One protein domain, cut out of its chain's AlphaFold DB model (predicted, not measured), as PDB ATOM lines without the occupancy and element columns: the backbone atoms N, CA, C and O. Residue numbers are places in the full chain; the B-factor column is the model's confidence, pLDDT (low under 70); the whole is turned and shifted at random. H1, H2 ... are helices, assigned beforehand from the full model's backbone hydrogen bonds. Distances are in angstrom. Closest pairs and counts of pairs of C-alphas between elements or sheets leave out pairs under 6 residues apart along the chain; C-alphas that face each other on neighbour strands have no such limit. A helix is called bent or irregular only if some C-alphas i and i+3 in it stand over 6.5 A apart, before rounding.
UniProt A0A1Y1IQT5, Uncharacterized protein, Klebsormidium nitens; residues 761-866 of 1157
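This is residues 761 to 866 of the 1157 residues of an uncharacterized protein of Klebsormidium nitens (UniProt A0A1Y1IQT5). A small helical bundle: H1, H2 and H3 run in turn along one side of a short middle helix, H4b, while H4a and H5a pack on it elsewhere and H5b leads away as an arm whose residues 861 to 866 stick out. The 106 printed residues, with five named helices, H1 to H5 in order, and no named strand, are all helix in class. The whole is compact, with a radius of gyration of the C-alphas of 13.1 A and spans of 41 by 30 by 25 A.

H1, residues 762 to 775, and H2, residues 782 to 796, touch as a hairpin, at a shallow tilt of 11 degrees, opposite ways, closest at the C-alphas of Glu 762 and Thr 796, 6.3 A. H3, residues 800 to 812, touches H2 at 3 degrees, closest at C-alphas 794 and 803, 6.2 A. H4, residues 817 to 838, assigned as one helix by its hydrogen bonds, is bent, with C-alphas 826 and 829 9.4 A apart; its arms are H4a, to 826, and H4b, from 829. H1, H2, H3 and H4b form a bundle, helices side by side; C-alphas 786 and 838 of H2 and H4b are closest, 4.8 A. H5, residues 842 to 866, likewise assigned as one helix, is bent, with C-alphas 851 and 854 7.3 A apart, into H5a, to 851, and H5b, from 854. H5a touches H4b, closest at C-alphas 836 and 845, 5.3 A; H5b is close to but not clearly touching H1, at 7.7 A between C-alphas 767 and 856. Every O i to N i+4 pair is within hydrogen-bond range in H1, H2, H3, H4a, H4b and H5a; in H5b 8 of 9 are.

H1 begins at C-alpha 762, (-1.309, 75.816, -19.663), and is 20.4 A long; H2 is 21.2 A, H3 18.0 A and H5b 19.5 A, ending at C-alpha 866, (17.054, 81.151, -24.365).

The C-alphas of Thr 812 and Ser 865, the farthest apart, are 41.3 A apart. The printed part has no cut and no long link. Mean pLDDT of the printed part is 70.9; 36 residues are under 70, among them 847 to 866.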
ATOM      1  N   GLN A 761       1.481  72.574 -19.914       44.47
ATOM      2  CA  GLN A 761       1.601  73.606 -20.964       44.47
ATOM      3  C   GLN A 761       0.668  74.819 -20.782       44.47
ATOM      4  O   GLN A 761       0.885  75.847 -21.416       44.47
ATOM      5  N   GLU A 762      -0.326  74.742 -19.894       56.19
ATOM      6  CA  GLU A 762      -1.309  75.816 -19.663       56.19
ATOM      7  C   GLU A 762      -0.731  76.959 -18.799       56.19
ATOM      8  O   GLU A 762      -0.964  78.144 -19.055       56.19
ATOM      9  N   GLU A 763       0.073  76.612 -17.788       63.75
ATOM     10  CA  GLU A 763       0.580  77.553 -16.778       63.75
ATOM     11  C   GLU A 763       1.469  78.691 -17.336       63.75
ATOM     12  O   GLU A 763       1.268  79.841 -16.933       63.75
ATOM     13  N   PRO A 764       2.415  78.462 -18.278       61.56
ATOM     14  CA  PRO A 764       3.260  79.533 -18.817       61.56
ATOM     15  C   PRO A 764       2.467  80.618 -19.561       61.56
ATOM     16  O   PRO A 764       2.781  81.808 -19.449       61.56
ATOM     17  N   VAL A 765       1.416  80.222 -20.289       66.06
ATOM     18  CA  VAL A 765       0.540  81.139 -21.037       66.06
ATOM     19  C   VAL A 765      -0.283  81.986 -20.067       66.06
ATOM     20  O   VAL A 765      -0.305  83.213 -20.181       66.06
ATOM     21  N   LEU A 766      -0.880  81.348 -19.053       72.25
ATOM     22  CA  LEU A 766      -1.609  82.025 -17.978       72.25
ATOM     23  C   LEU A 766      -0.718  83.003 -17.195       72.25
ATOM     24  O   LEU A 766      -1.138  84.127 -16.931       72.25
ATOM     25  N   ASN A 767       0.523  82.625 -16.880       70.12
ATOM     26  CA  ASN A 767       1.474  83.487 -16.169       70.12
ATOM     27  C   ASN A 767       1.924  84.692 -17.020       70.12
ATOM     28  O   ASN A 767       2.053  85.801 -16.497       70.12
ATOM     29  N   THR A 768       2.090  84.513 -18.334       65.62
ATOM     30  CA  THR A 768       2.401  85.614 -19.267       65.62
ATOM     31  C   THR A 768       1.222  86.583 -19.399       65.62
ATOM     32  O   THR A 768       1.406  87.800 -19.319       65.62
ATOM     33  N   ALA A 769      -0.004  86.066 -19.526       67.25
ATOM     34  CA  ALA A 769      -1.217  86.879 -19.565       67.25
ATOM     35  C   ALA A 769      -1.452  87.642 -18.248       67.25
ATOM     36  O   ALA A 769      -1.799  88.823 -18.274       67.25
ATOM     37  N   LEU A 770      -1.197  87.002 -17.100       74.12
ATOM     38  CA  LEU A 770      -1.267  87.618 -15.772       74.12
ATOM     39  C   LEU A 770      -0.297  88.797 -15.644       74.12
ATOM     40  O   LEU A 770      -0.697  89.865 -15.183       74.12
ATOM     41  N   ALA A 771       0.951  88.640 -16.098       65.88
ATOM     42  CA  ALA A 771       1.936  89.718 -16.098       65.88
ATOM     43  C   ALA A 771       1.505  90.896 -16.993       65.88
ATOM     44  O   ALA A 771       1.540  92.045 -16.548       65.88
ATOM     45  N   LEU A 772       1.036  90.617 -18.217       68.00
ATOM     46  CA  LEU A 772       0.613  91.633 -19.190       68.00
ATOM     47  C   LEU A 772      -0.634  92.418 -18.736       68.00
ATOM     48  O   LEU A 772      -0.686  93.641 -18.866       68.00
ATOM     49  N   LEU A 773      -1.646  91.728 -18.199       71.81
ATOM     50  CA  LEU A 773      -2.865  92.367 -17.690       71.81
ATOM     51  C   LEU A 773      -2.602  93.112 -16.379       71.81
ATOM     52  O   LEU A 773      -3.151  94.193 -16.171       71.81
ATOM     53  N   SER A 774      -1.709  92.602 -15.523       73.44
ATOM     54  CA  SER A 774      -1.277  93.315 -14.319       73.44
ATOM     55  C   SER A 774      -0.526  94.606 -14.661       73.44
ATOM     56  O   SER A 774      -0.795  95.635 -14.045       73.44
ATOM     57  N   SER A 775       0.384  94.591 -15.645       66.69
ATOM     58  CA  SER A 775       1.140  95.790 -16.038       66.69
ATOM     59  C   SER A 775       0.273  96.837 -16.746       66.69
ATOM     60  O   SER A 775       0.556  98.027 -16.647       66.69
ATOM     61  N   LYS A 776      -0.800  96.413 -17.430       65.19
ATOM     62  CA  LYS A 776      -1.756  97.301 -18.118       65.19
ATOM     63  C   LYS A 776      -2.995  97.661 -17.291       65.19
ATOM     64  O   LYS A 776      -3.848  98.396 -17.782       65.19
ATOM     65  N   ARG A 777      -3.093  97.228 -16.028       74.00
ATOM     66  CA  ARG A 777      -4.253  97.478 -15.145       74.00
ATOM     67  C   ARG A 777      -4.608  98.964 -14.987       74.00
ATOM     68  O   ARG A 777      -5.771  99.286 -14.802       74.00
ATOM     69  N   SER A 778      -3.625  99.863 -15.043       69.69
ATOM     70  CA  SER A 778      -3.833 101.320 -14.971       69.69
ATOM     71  C   SER A 778      -4.198 101.975 -16.311       69.69
ATOM     72  O   SER A 778      -4.505 103.164 -16.333       69.69
ATOM     73  N   GLN A 779      -4.135 101.227 -17.416       67.88
ATOM     74  CA  GLN A 779      -4.356 101.703 -18.790       67.88
ATOM     75  C   GLN A 779      -5.635 101.129 -19.424       67.88
ATOM     76  O   GLN A 779      -6.137 101.693 -20.391       67.88
ATOM     77  N   LEU A 780      -6.143 100.009 -18.903       71.06
ATOM     78  CA  LEU A 780      -7.392  99.371 -19.326       71.06
ATOM     79  C   LEU A 780      -8.557  99.841 -18.450       71.06
ATOM     80  O   LEU A 780      -8.378 100.066 -17.251       71.06
ATOM     81  N   SER A 781      -9.762  99.944 -19.018       83.12
ATOM     82  CA  SER A 781     -10.957 100.117 -18.188       83.12
ATOM     83  C   SER A 781     -11.232  98.850 -17.368       83.12
ATOM     84  O   SER A 781     -10.728  97.764 -17.670       83.12
ATOM     85  N   SER A 782     -12.061  98.975 -16.327       77.69
ATOM     86  CA  SER A 782     -12.520  97.818 -15.543       77.69
ATOM     87  C   SER A 782     -13.144  96.745 -16.442       77.69
ATOM     88  O   SER A 782     -12.889  95.560 -16.247       77.69
ATOM     89  N   ASP A 783     -13.924  97.146 -17.443       78.62
ATOM     90  CA  ASP A 783     -14.651  96.204 -18.292       78.62
ATOM     91  C   ASP A 783     -13.746  95.576 -19.363       78.62
ATOM     92  O   ASP A 783     -13.859  94.376 -19.611       78.62
ATOM     93  N   ASP A 784     -12.757  96.310 -19.888       77.50
ATOM     94  CA  ASP A 784     -11.712  95.734 -20.752       77.50
ATOM     95  C   ASP A 784     -10.873  94.695 -19.994       77.50
ATOM     96  O   ASP A 784     -10.588  93.612 -20.510       77.50
ATOM     97  N   LEU A 785     -10.502  94.993 -18.741       79.88
ATOM     98  CA  LEU A 785      -9.750  94.080 -17.878       79.88
ATOM     99  C   LEU A 785     -10.533  92.778 -17.638       79.88
ATOM    100  O   LEU A 785      -9.960  91.689 -17.725       79.88
ATOM    101  N   LYS A 786     -11.846  92.883 -17.388       87.62
ATOM    102  CA  LYS A 786     -12.753  91.733 -17.256       87.62
ATOM    103  C   LYS A 786     -12.866  90.943 -18.556       87.62
ATOM    104  O   LYS A 786     -12.711  89.725 -18.532       87.62
ATOM    105  N   MET A 787     -13.101  91.618 -19.680       87.44
ATOM    106  CA  MET A 787     -13.248  90.987 -20.993       87.44
ATOM    107  C   MET A 787     -11.986  90.227 -21.407       87.44
ATOM    108  O   MET A 787     -12.076  89.055 -21.773       87.44
ATOM    109  N   HIS A 788     -10.807  90.840 -21.285       79.62
ATOM    110  CA  HIS A 788      -9.544  90.181 -21.620       79.62
ATOM    111  C   HIS A 788      -9.208  89.027 -20.667       79.62
ATOM    112  O   HIS A 788      -8.746  87.983 -21.125       79.62
ATOM    113  N   ALA A 789      -9.472  89.160 -19.363       83.12
ATOM    114  CA  ALA A 789      -9.266  88.058 -18.422       83.12
ATOM    115  C   ALA A 789     -10.199  86.868 -18.706       83.12
ATOM    116  O   ALA A 789      -9.754  85.721 -18.685       83.12
ATOM    117  N   LEU A 790     -11.473  87.124 -19.025       86.19
ATOM    118  CA  LEU A 790     -12.436  86.082 -19.388       86.19
ATOM    119  C   LEU A 790     -12.083  85.392 -20.707       86.19
ATOM    120  O   LEU A 790     -12.216  84.173 -20.793       86.19
ATOM    121  N   ASP A 791     -11.622  86.134 -21.714       83.62
ATOM    122  CA  ASP A 791     -11.176  85.567 -22.991       83.62
ATOM    123  C   ASP A 791      -9.953  84.653 -22.808       83.62
ATOM    124  O   ASP A 791      -9.952  83.517 -23.285       83.62
ATOM    125  N   VAL A 792      -8.958  85.087 -22.021       83.31
ATOM    126  CA  VAL A 792      -7.799  84.257 -21.649       83.31
ATOM    127  C   VAL A 792      -8.242  82.997 -20.903       83.31
ATOM    128  O   VAL A 792      -7.843  81.900 -21.289       83.31
ATOM    129  N   ILE A 793      -9.089  83.114 -19.874       85.62
ATOM    130  CA  ILE A 793      -9.569  81.960 -19.090       85.62
ATOM    131  C   ILE A 793     -10.339  80.977 -19.981       85.62
ATOM    132  O   ILE A 793     -10.069  79.781 -19.934       85.62
ATOM    133  N   ARG A 794     -11.240  81.457 -20.845       86.69
ATOM    134  CA  ARG A 794     -12.029  80.610 -21.761       86.69
ATOM    135  C   ARG A 794     -11.183  79.894 -22.814       86.69
ATOM    136  O   ARG A 794     -11.550  78.799 -23.221       86.69
ATOM    137  N   LYS A 795     -10.076  80.499 -23.258       80.25
ATOM    138  CA  LYS A 795      -9.156  79.910 -24.247       80.25
ATOM    139  C   LYS A 795      -8.116  78.965 -23.642       80.25
ATOM    140  O   LYS A 795      -7.592  78.129 -24.367       80.25
ATOM    141  N   THR A 796      -7.797  79.102 -22.351       74.62
ATOM    142  CA  THR A 796      -6.705  78.350 -21.698       74.62
ATOM    143  C   THR A 796      -7.161  77.301 -20.683       74.62
ATOM    144  O   THR A 796      -6.410  76.368 -20.426       74.62
ATOM    145  N   VAL A 797      -8.367  77.411 -20.112       83.75
ATOM    146  CA  VAL A 797      -8.862  76.499 -19.067       83.75
ATOM    147  C   VAL A 797      -9.894  75.531 -19.642       83.75
ATOM    148  O   VAL A 797     -10.972  75.936 -20.067       83.75
ATOM    149  N   THR A 798      -9.597  74.229 -19.604       79.19
ATOM    150  CA  THR A 798     -10.476  73.187 -20.168       79.19
ATOM    151  C   THR A 798     -11.627  72.759 -19.246       79.19
ATOM    152  O   THR A 798     -12.574  72.126 -19.709       79.19
ATOM    153  N   ASP A 799     -11.567  73.054 -17.941       84.69
ATOM    154  CA  ASP A 799     -12.646  72.737 -16.992       84.69
ATOM    155  C   ASP A 799     -13.771  73.780 -17.094       84.69
ATOM    156  O   ASP A 799     -13.657  74.909 -16.611       84.69
ATOM    157  N   SER A 800     -14.893  73.381 -17.696       81.94
ATOM    158  CA  SER A 800     -16.061  74.243 -17.911       81.94
ATOM    159  C   SER A 800     -16.703  74.764 -16.620       81.94
ATOM    160  O   SER A 800     -17.250  75.867 -16.614       81.94
ATOM    161  N   GLN A 801     -16.610  74.031 -15.506       81.38
ATOM    162  CA  GLN A 801     -17.105  74.499 -14.209       81.38
ATOM    163  C   GLN A 801     -16.124  75.480 -13.553       81.38
ATOM    164  O   GLN A 801     -16.570  76.393 -12.861       81.38
ATOM    165  N   ALA A 802     -14.816  75.354 -13.800       82.50
ATOM    166  CA  ALA A 802     -13.838  76.369 -13.404       82.50
ATOM    167  C   ALA A 802     -14.005  77.669 -14.206       82.50
ATOM    168  O   ALA A 802     -14.049  78.748 -13.616       82.50
ATOM    169  N   VAL A 803     -14.173  77.574 -15.531       90.38
ATOM    170  CA  VAL A 803     -14.480  78.724 -16.403       90.38
ATOM    171  C   VAL A 803     -15.775  79.406 -15.960       90.38
ATOM    172  O   VAL A 803     -15.827  80.637 -15.906       90.38
ATOM    173  N   LYS A 804     -16.804  78.631 -15.589       90.31
ATOM    174  CA  LYS A 804     -18.045  79.172 -15.027       90.31
ATOM    175  C   LYS A 804     -17.802  79.882 -13.691       90.31
ATOM    176  O   LYS A 804     -18.140  81.052 -13.591       90.31
ATOM    177  N   ALA A 805     -17.164  79.239 -12.714       87.12
ATOM    178  CA  ALA A 805     -16.901  79.842 -11.404       87.12
ATOM    179  C   ALA A 805     -16.056  81.130 -11.493       87.12
ATOM    180  O   ALA A 805     -16.341  82.106 -10.801       87.12
ATOM    181  N   ALA A 806     -15.062  81.168 -12.385       89.31
ATOM    182  CA  ALA A 806     -14.305  82.383 -12.679       89.31
ATOM    183  C   ALA A 806     -15.177  83.459 -13.352       89.31
ATOM    184  O   ALA A 806     -15.090  84.630 -12.986       89.31
ATOM    185  N   THR A 807     -16.049  83.074 -14.292       92.50
ATOM    186  CA  THR A 807     -17.007  83.998 -14.925       92.50
ATOM    187  C   THR A 807     -17.952  84.603 -13.889       92.50
ATOM    188  O   THR A 807     -18.070  85.823 -13.843       92.50
ATOM    189  N   ASP A 808     -18.535  83.777 -13.019       89.31
ATOM    190  CA  ASP A 808     -19.471  84.189 -11.973       89.31
ATOM    191  C   ASP A 808     -18.795  85.160 -10.978       89.31
ATOM    192  O   ASP A 808     -19.359  86.208 -10.650       89.31
ATOM    193  N   LEU A 809     -17.549  84.890 -10.558       88.06
ATOM    194  CA  LEU A 809     -16.756  85.783  -9.696       88.06
ATOM    195  C   LEU A 809     -16.401  87.121 -10.371       88.06
ATOM    196  O   LEU A 809     -16.504  88.175  -9.742       88.06
ATOM    197  N   ILE A 810     -16.023  87.107 -11.651       89.44
ATOM    198  CA  ILE A 810     -15.663  88.317 -12.411       89.44
ATOM    199  C   ILE A 810     -16.895  89.189 -12.704       89.44
ATOM    200  O   ILE A 810     -16.817  90.424 -12.632       89.44
ATOM    201  N   SER A 811     -18.042  88.573 -13.011       83.19
ATOM    202  CA  SER A 811     -19.291  89.296 -13.268       83.19
ATOM    203  C   SER A 811     -19.894  89.882 -11.995       83.19
ATOM    204  O   SER A 811     -20.318  91.033 -12.008       83.19
ATOM    205  N   THR A 812     -19.896  89.129 -10.889       82.94
ATOM    206  CA  THR A 812     -20.439  89.608  -9.603       82.94
ATOM    207  C   THR A 812     -19.509  90.585  -8.887       82.94
ATOM    208  O   THR A 812     -19.983  91.397  -8.098       82.94
ATOM    209  N   GLY A 813     -18.193  90.509  -9.125       74.56
ATOM    210  CA  GLY A 813     -17.199  91.239  -8.333       74.56
ATOM    211  C   GLY A 813     -17.167  90.799  -6.863       74.56
ATOM    212  O   GLY A 813     -16.712  91.552  -6.005       74.56
ATOM    213  N   ALA A 814     -17.698  89.612  -6.550       71.62
ATOM    214  CA  ALA A 814     -17.847  89.149  -5.179       71.62
ATOM    215  C   ALA A 814     -16.485  88.860  -4.534       71.62
ATOM    216  O   ALA A 814     -15.676  88.105  -5.070       71.62
ATOM    217  N   ASN A 815     -16.266  89.387  -3.327       72.69
ATOM    218  CA  ASN A 815     -15.128  89.036  -2.470       72.69
ATOM    219  C   ASN A 815     -15.420  87.765  -1.644       72.69
ATOM    220  O   ASN A 815     -15.164  87.725  -0.442       72.69
ATOM    221  N   ASP A 816     -15.984  86.731  -2.274       78.81
ATOM    222  CA  ASP A 816     -16.281  85.457  -1.614       78.81
ATOM    223  C   ASP A 816     -15.023  84.578  -1.541       78.81
ATOM    224  O   ASP A 816     -14.653  83.875  -2.486       78.81
ATOM    225  N   THR A 817     -14.361  84.610  -0.385       71.19
ATOM    226  CA  THR A 817     -13.173  83.803  -0.088       71.19
ATOM    227  C   THR A 817     -13.410  82.301  -0.277       71.19
ATOM    228  O   THR A 817     -12.493  81.604  -0.705       71.19
ATOM    229  N   ALA A 818     -14.612  81.777  -0.008       66.25
ATOM    230  CA  ALA A 818     -14.904  80.356  -0.187       66.25
ATOM    231  C   ALA A 818     -14.969  79.987  -1.677       66.25
ATOM    232  O   ALA A 818     -14.372  78.989  -2.088       66.25
ATOM    233  N   ALA A 819     -15.600  80.829  -2.500       72.50
ATOM    234  CA  ALA A 819     -15.622  80.664  -3.952       72.50
ATOM    235  C   ALA A 819     -14.221  80.799  -4.583       72.50
ATOM    236  O   ALA A 819     -13.864  79.998  -5.447       72.50
ATOM    237  N   TYR A 820     -13.382  81.731  -4.111       80.00
ATOM    238  CA  TYR A 820     -11.981  81.814  -4.551       80.00
ATOM    239  C   TYR A 820     -11.143  80.606  -4.121       80.00
ATOM    240  O   TYR A 820     -10.351  80.115  -4.921       80.00
ATOM    241  N   CYS A 821     -11.323  80.082  -2.906       66.62
ATOM    242  CA  CYS A 821     -10.658  78.852  -2.466       66.62
ATOM    243  C   CYS A 821     -11.104  77.631  -3.288       66.62
ATOM    244  O   CYS A 821     -10.271  76.801  -3.654       66.62
ATOM    245  N   ALA A 822     -12.393  77.538  -3.632       70.06
ATOM    246  CA  ALA A 822     -12.914  76.497  -4.514       70.06
ATOM    247  C   ALA A 822     -12.337  76.611  -5.937       70.06
ATOM    248  O   ALA A 822     -11.933  75.602  -6.516       70.06
ATOM    249  N   LEU A 823     -12.228  77.829  -6.483       78.88
ATOM    250  CA  LEU A 823     -11.578  78.070  -7.773       78.88
ATOM    251  C   LEU A 823     -10.077  77.738  -7.725       78.88
ATOM    252  O   LEU A 823      -9.575  77.101  -8.648       78.88
ATOM    253  N   TYR A 824      -9.378  78.074  -6.638       78.44
ATOM    254  CA  TYR A 824      -7.959  77.760  -6.440       78.44
ATOM    255  C   TYR A 824      -7.696  76.257  -6.403       78.44
ATOM    256  O   TYR A 824      -6.830  75.765  -7.126       78.44
ATOM    257  N   ALA A 825      -8.477  75.511  -5.618       67.25
ATOM    258  CA  ALA A 825      -8.376  74.055  -5.538       67.25
ATOM    259  C   ALA A 825      -8.650  73.361  -6.886       67.25
ATOM    260  O   ALA A 825      -8.183  72.245  -7.117       67.25
ATOM    261  N   ARG A 826      -9.404  74.018  -7.776       77.06
ATOM    262  CA  ARG A 826      -9.879  73.456  -9.044       77.06
ATOM    263  C   ARG A 826      -9.028  73.830 -10.260       77.06
ATOM    264  O   ARG A 826      -8.729  72.966 -11.079       77.06
ATOM    265  N   ALA A 827      -8.653  75.103 -10.367       78.31
ATOM    266  CA  ALA A 827      -8.015  75.715 -11.534       78.31
ATOM    267  C   ALA A 827      -6.608  76.274 -11.255       78.31
ATOM    268  O   ALA A 827      -5.935  76.745 -12.170       78.31
ATOM    269  N   GLY A 828      -6.146  76.215 -10.003       79.62
ATOM    270  CA  GLY A 828      -4.797  76.609  -9.619       79.62
ATOM    271  C   GLY A 828      -4.584  78.119  -9.424       79.62
ATOM    272  O   GLY A 828      -5.492  78.941  -9.615       79.62
ATOM    273  N   PRO A 829      -3.362  78.504  -9.007       79.56
ATOM    274  CA  PRO A 829      -3.051  79.857  -8.553       79.56
ATOM    275  C   PRO A 829      -3.217  80.913  -9.646       79.56
ATOM    276  O   PRO A 829      -3.798  81.961  -9.377       79.56
ATOM    277  N   SER A 830      -2.764  80.645 -10.872       80.19
ATOM    278  CA  SER A 830      -2.743  81.640 -11.953       80.19
ATOM    279  C   SER A 830      -4.144  82.017 -12.432       80.19
ATOM    280  O   SER A 830      -4.424  83.200 -12.602       80.19
ATOM    281  N   VAL A 831      -5.059  81.045 -12.561       85.88
ATOM    282  CA  VAL A 831      -6.473  81.307 -12.898       85.88
ATOM    283  C   VAL A 831      -7.157  82.085 -11.774       85.88
ATOM    284  O   VAL A 831      -7.868  83.054 -12.032       85.88
ATOM    285  N   THR A 832      -6.892  81.722 -10.516       86.62
ATOM    286  CA  THR A 832      -7.448  82.419  -9.345       86.62
ATOM    287  C   THR A 832      -6.931  83.855  -9.243       86.62
ATOM    288  O   THR A 832      -7.708  84.767  -8.974       86.62
ATOM    289  N   ALA A 833      -5.645  84.086  -9.521       80.25
ATOM    290  CA  ALA A 833      -5.046  85.416  -9.546       80.25
ATOM    291  C   ALA A 833      -5.594  86.269 -10.702       80.25
ATOM    292  O   ALA A 833      -5.948  87.424 -10.481       80.25
ATOM    293  N   LEU A 834      -5.746  85.706 -11.909       84.62
ATOM    294  CA  LEU A 834      -6.357  86.403 -13.050       84.62
ATOM    295  C   LEU A 834      -7.820  86.782 -12.753       84.62
ATOM    296  O   LEU A 834      -8.261  87.886 -13.068       84.62
ATOM    297  N   THR A 835      -8.548  85.889 -12.075       88.31
ATOM    298  CA  THR A 835      -9.932  86.107 -11.625       88.31
ATOM    299  C   THR A 835     -10.005  87.206 -10.565       88.31
ATOM    300  O   THR A 835     -10.793  88.137 -10.710       88.31
ATOM    301  N   ALA A 836      -9.145  87.167  -9.542       86.06
ATOM    302  CA  ALA A 836      -9.080  88.190  -8.497       86.06
ATOM    303  C   ALA A 836      -8.669  89.570  -9.047       86.06
ATOM    304  O   ALA A 836      -9.187  90.591  -8.595       86.06
ATOM    305  N   LEU A 837      -7.786  89.611 -10.054       85.19
ATOM    306  CA  LEU A 837      -7.410  90.830 -10.776       85.19
ATOM    307  C   LEU A 837      -8.620  91.452 -11.488       85.19
ATOM    308  O   LEU A 837      -8.902  92.635 -11.295       85.19
ATOM    309  N   ALA A 838      -9.346  90.651 -12.270       86.12
ATOM    310  CA  ALA A 838     -10.496  91.081 -13.065       86.12
ATOM    311  C   ALA A 838     -11.741  91.417 -12.226       86.12
ATOM    312  O   ALA A 838     -12.473  92.355 -12.540       86.12
ATOM    313  N   ALA A 839     -11.955  90.719 -11.111       87.31
ATOM    314  CA  ALA A 839     -12.970  91.055 -10.112       87.31
ATOM    315  C   ALA A 839     -12.574  92.247  -9.213       87.31
ATOM    316  O   ALA A 839     -13.337  92.631  -8.330       87.31
ATOM    317  N   ASN A 840     -11.389  92.836  -9.418       86.00
ATOM    318  CA  ASN A 840     -10.829  93.946  -8.641       86.00
ATOM    319  C   ASN A 840     -10.575  93.639  -7.142       86.00
ATOM    320  O   ASN A 840     -10.382  94.556  -6.339       86.00
ATOM    321  N   ASN A 841     -10.486  92.360  -6.755       81.75
ATOM    322  CA  ASN A 841     -10.153  91.918  -5.397       81.75
ATOM    323  C   ASN A 841      -8.643  92.068  -5.132       81.75
ATOM    324  O   ASN A 841      -7.857  91.118  -5.187       81.75
ATOM    325  N   ARG A 842      -8.227  93.310  -4.863       75.56
ATOM    326  CA  ARG A 842      -6.819  93.704  -4.717       75.56
ATOM    327  C   ARG A 842      -6.088  92.955  -3.599       75.56
ATOM    328  O   ARG A 842      -4.978  92.494  -3.831       75.56
ATOM    329  N   GLY A 843      -6.708  92.791  -2.429       72.88
ATOM    330  CA  GLY A 843      -6.077  92.118  -1.287       72.88
ATOM    331  C   GLY A 843      -5.771  90.643  -1.562       72.88
ATOM    332  O   GLY A 843      -4.683  90.167  -1.237       72.88
ATOM    333  N   LEU A 844      -6.690  89.935  -2.226       75.00
ATOM    334  CA  LEU A 844      -6.470  88.547  -2.630       75.00
ATOM    335  C   LEU A 844      -5.456  88.440  -3.777       75.00
ATOM    336  O   LEU A 844      -4.581  87.580  -3.727       75.00
ATOM    337  N   PHE A 845      -5.534  89.324  -4.776       80.19
ATOM    338  CA  PHE A 845      -4.576  89.371  -5.884       80.19
ATOM    339  C   PHE A 845      -3.137  89.581  -5.391       80.19
ATOM    340  O   PHE A 845      -2.258  88.787  -5.724       80.19
ATOM    341  N   ASP A 846      -2.907  90.592  -4.548       72.38
ATOM    342  CA  ASP A 846      -1.581  90.913  -4.009       72.38
ATOM    343  C   ASP A 846      -1.051  89.765  -3.118       72.38
ATOM    344  O   ASP A 846       0.133  89.417  -3.185       72.38
ATOM    345  N   SER A 847      -1.936  89.099  -2.360       69.75
ATOM    346  CA  SER A 847      -1.601  87.902  -1.574       69.75
ATOM    347  C   SER A 847      -1.187  86.721  -2.458       69.75
ATOM    348  O   SER A 847      -0.135  86.123  -2.227       69.75
ATOM    349  N   LEU A 848      -1.952  86.408  -3.509       68.88
ATOM    350  CA  LEU A 848      -1.636  85.334  -4.460       68.88
ATOM    351  C   LEU A 848      -0.334  85.616  -5.228       68.88
ATOM    352  O   LEU A 848       0.475  84.706  -5.418       68.88
ATOM    353  N   LEU A 849      -0.073  86.877  -5.592       62.84
ATOM    354  CA  LEU A 849       1.196  87.285  -6.201       62.84
ATOM    355  C   LEU A 849       2.384  87.111  -5.245       62.84
ATOM    356  O   LEU A 849       3.464  86.715  -5.684       62.84
ATOM    357  N   SER A 850       2.205  87.386  -3.948       53.53
ATOM    358  CA  SER A 850       3.271  87.211  -2.950       53.53
ATOM    359  C   SER A 850       3.729  85.751  -2.838       53.53
ATOM    360  O   SER A 850       4.929  85.498  -2.762       53.53
ATOM    361  N   VAL A 851       2.792  84.801  -2.952       48.75
ATOM    362  CA  VAL A 851       3.062  83.353  -2.973       48.75
ATOM    363  C   VAL A 851       3.694  82.914  -4.306       48.75
ATOM    364  O   VAL A 851       4.550  82.032  -4.323       48.75
ATOM    365  N   GLY A 852       3.333  83.552  -5.427       43.31
ATOM    366  CA  GLY A 852       3.836  83.224  -6.770       43.31
ATOM    367  C   GLY A 852       5.203  83.814  -7.157       43.31
ATOM    368  O   GLY A 852       5.811  83.350  -8.125       43.31
ATOM    369  N   LYS A 853       5.729  84.812  -6.428       38.16
ATOM    370  CA  LYS A 853       6.955  85.552  -6.816       38.16
ATOM    371  C   LYS A 853       8.191  84.673  -7.055       38.16
ATOM    372  O   LYS A 853       8.975  84.985  -7.947       38.16
ATOM    373  N   GLY A 854       8.350  83.573  -6.314       35.22
ATOM    374  CA  GLY A 854       9.464  82.634  -6.507       35.22
ATOM    375  C   GLY A 854       9.414  81.884  -7.846       35.22
ATOM    376  O   GLY A 854      10.448  81.696  -8.484       35.22
ATOM    377  N   ALA A 855       8.216  81.515  -8.310       35.50
ATOM    378  CA  ALA A 855       8.025  80.844  -9.597       35.50
ATOM    379  C   ALA A 855       8.181  81.818 -10.778       35.50
ATOM    380  O   ALA A 855       8.804  81.480 -11.786       35.50
ATOM    381  N   LEU A 856       7.684  83.052 -10.630       33.16
ATOM    382  CA  LEU A 856       7.745  84.078 -11.675       33.16
ATOM    383  C   LEU A 856       9.196  84.480 -12.013       33.16
ATOM    384  O   LEU A 856       9.562  84.550 -13.185       33.16
ATOM    385  N   LEU A 857      10.045  84.668 -10.994       34.38
ATOM    386  CA  LEU A 857      11.480  84.948 -11.166       34.38
ATOM    387  C   LEU A 857      12.234  83.788 -11.839       34.38
ATOM    388  O   LEU A 857      13.110  84.028 -12.671       34.38
ATOM    389  N   GLY A 858      11.864  82.539 -11.536       34.00
ATOM    390  CA  GLY A 858      12.403  81.357 -12.217       34.00
ATOM    391  C   GLY A 858      12.038  81.316 -13.705       34.00
ATOM    392  O   GLY A 858      12.909  81.106 -14.550       34.00
ATOM    393  N   ALA A 859      10.774  81.589 -14.038       34.88
ATOM    394  CA  ALA A 859      10.290  81.612 -15.419       34.88
ATOM    395  C   ALA A 859      10.944  82.724 -16.262       34.88
ATOM    396  O   ALA A 859      11.332  82.482 -17.405       34.88
ATOM    397  N   MET A 860      11.133  83.924 -15.698       32.12
ATOM    398  CA  MET A 860      11.767  85.044 -16.409       32.12
ATOM    399  C   MET A 860      13.256  84.790 -16.707       32.12
ATOM    400  O   MET A 860      13.702  85.063 -17.821       32.12
ATOM    401  N   ASN A 861      14.010  84.193 -15.774       34.66
ATOM    402  CA  ASN A 861      15.395  83.766 -16.033       34.66
ATOM    403  C   ASN A 861      15.481  82.631 -17.073       34.66
ATOM    404  O   ASN A 861      16.409  82.602 -17.886       34.66
ATOM    405  N   GLY A 862      14.508  81.713 -17.082       33.53
ATOM    406  CA  GLY A 862      14.411  80.652 -18.090       33.53
ATOM    407  C   GLY A 862      14.155  81.185 -19.504       33.53
ATOM    408  O   GLY A 862      14.776  80.722 -20.455       33.53
ATOM    409  N   ALA A 863      13.297  82.198 -19.652       33.53
ATOM    410  CA  ALA A 863      13.007  82.809 -20.950       33.53
ATOM    411  C   ALA A 863      14.181  83.648 -21.494       33.53
ATOM    412  O   ALA A 863      14.545  83.527 -22.665       33.53
ATOM    413  N   LEU A 864      14.814  84.467 -20.645       34.03
ATOM    414  CA  LEU A 864      15.905  85.363 -21.056       34.03
ATOM    415  C   LEU A 864      17.199  84.626 -21.428       34.03
ATOM    416  O   LEU A 864      17.921  85.075 -22.316       34.03
ATOM    417  N   SER A 865      17.477  83.473 -20.813       35.47
ATOM    418  CA  SER A 865      18.647  82.654 -21.165       35.47
ATOM    419  C   SER A 865      18.522  81.938 -22.522       35.47
ATOM    420  O   SER A 865      19.539  81.539 -23.087       35.47
ATOM    421  N   GLY A 866      17.310  81.819 -23.082       35.81
ATOM    422  CA  GLY A 866      17.054  81.151 -24.365       35.81
ATOM    423  C   GLY A 866      17.058  82.049 -25.613       35.81
ATOM    424  O   GLY A 866      17.195  81.533 -26.717       35.81
TER     425      GLY A 866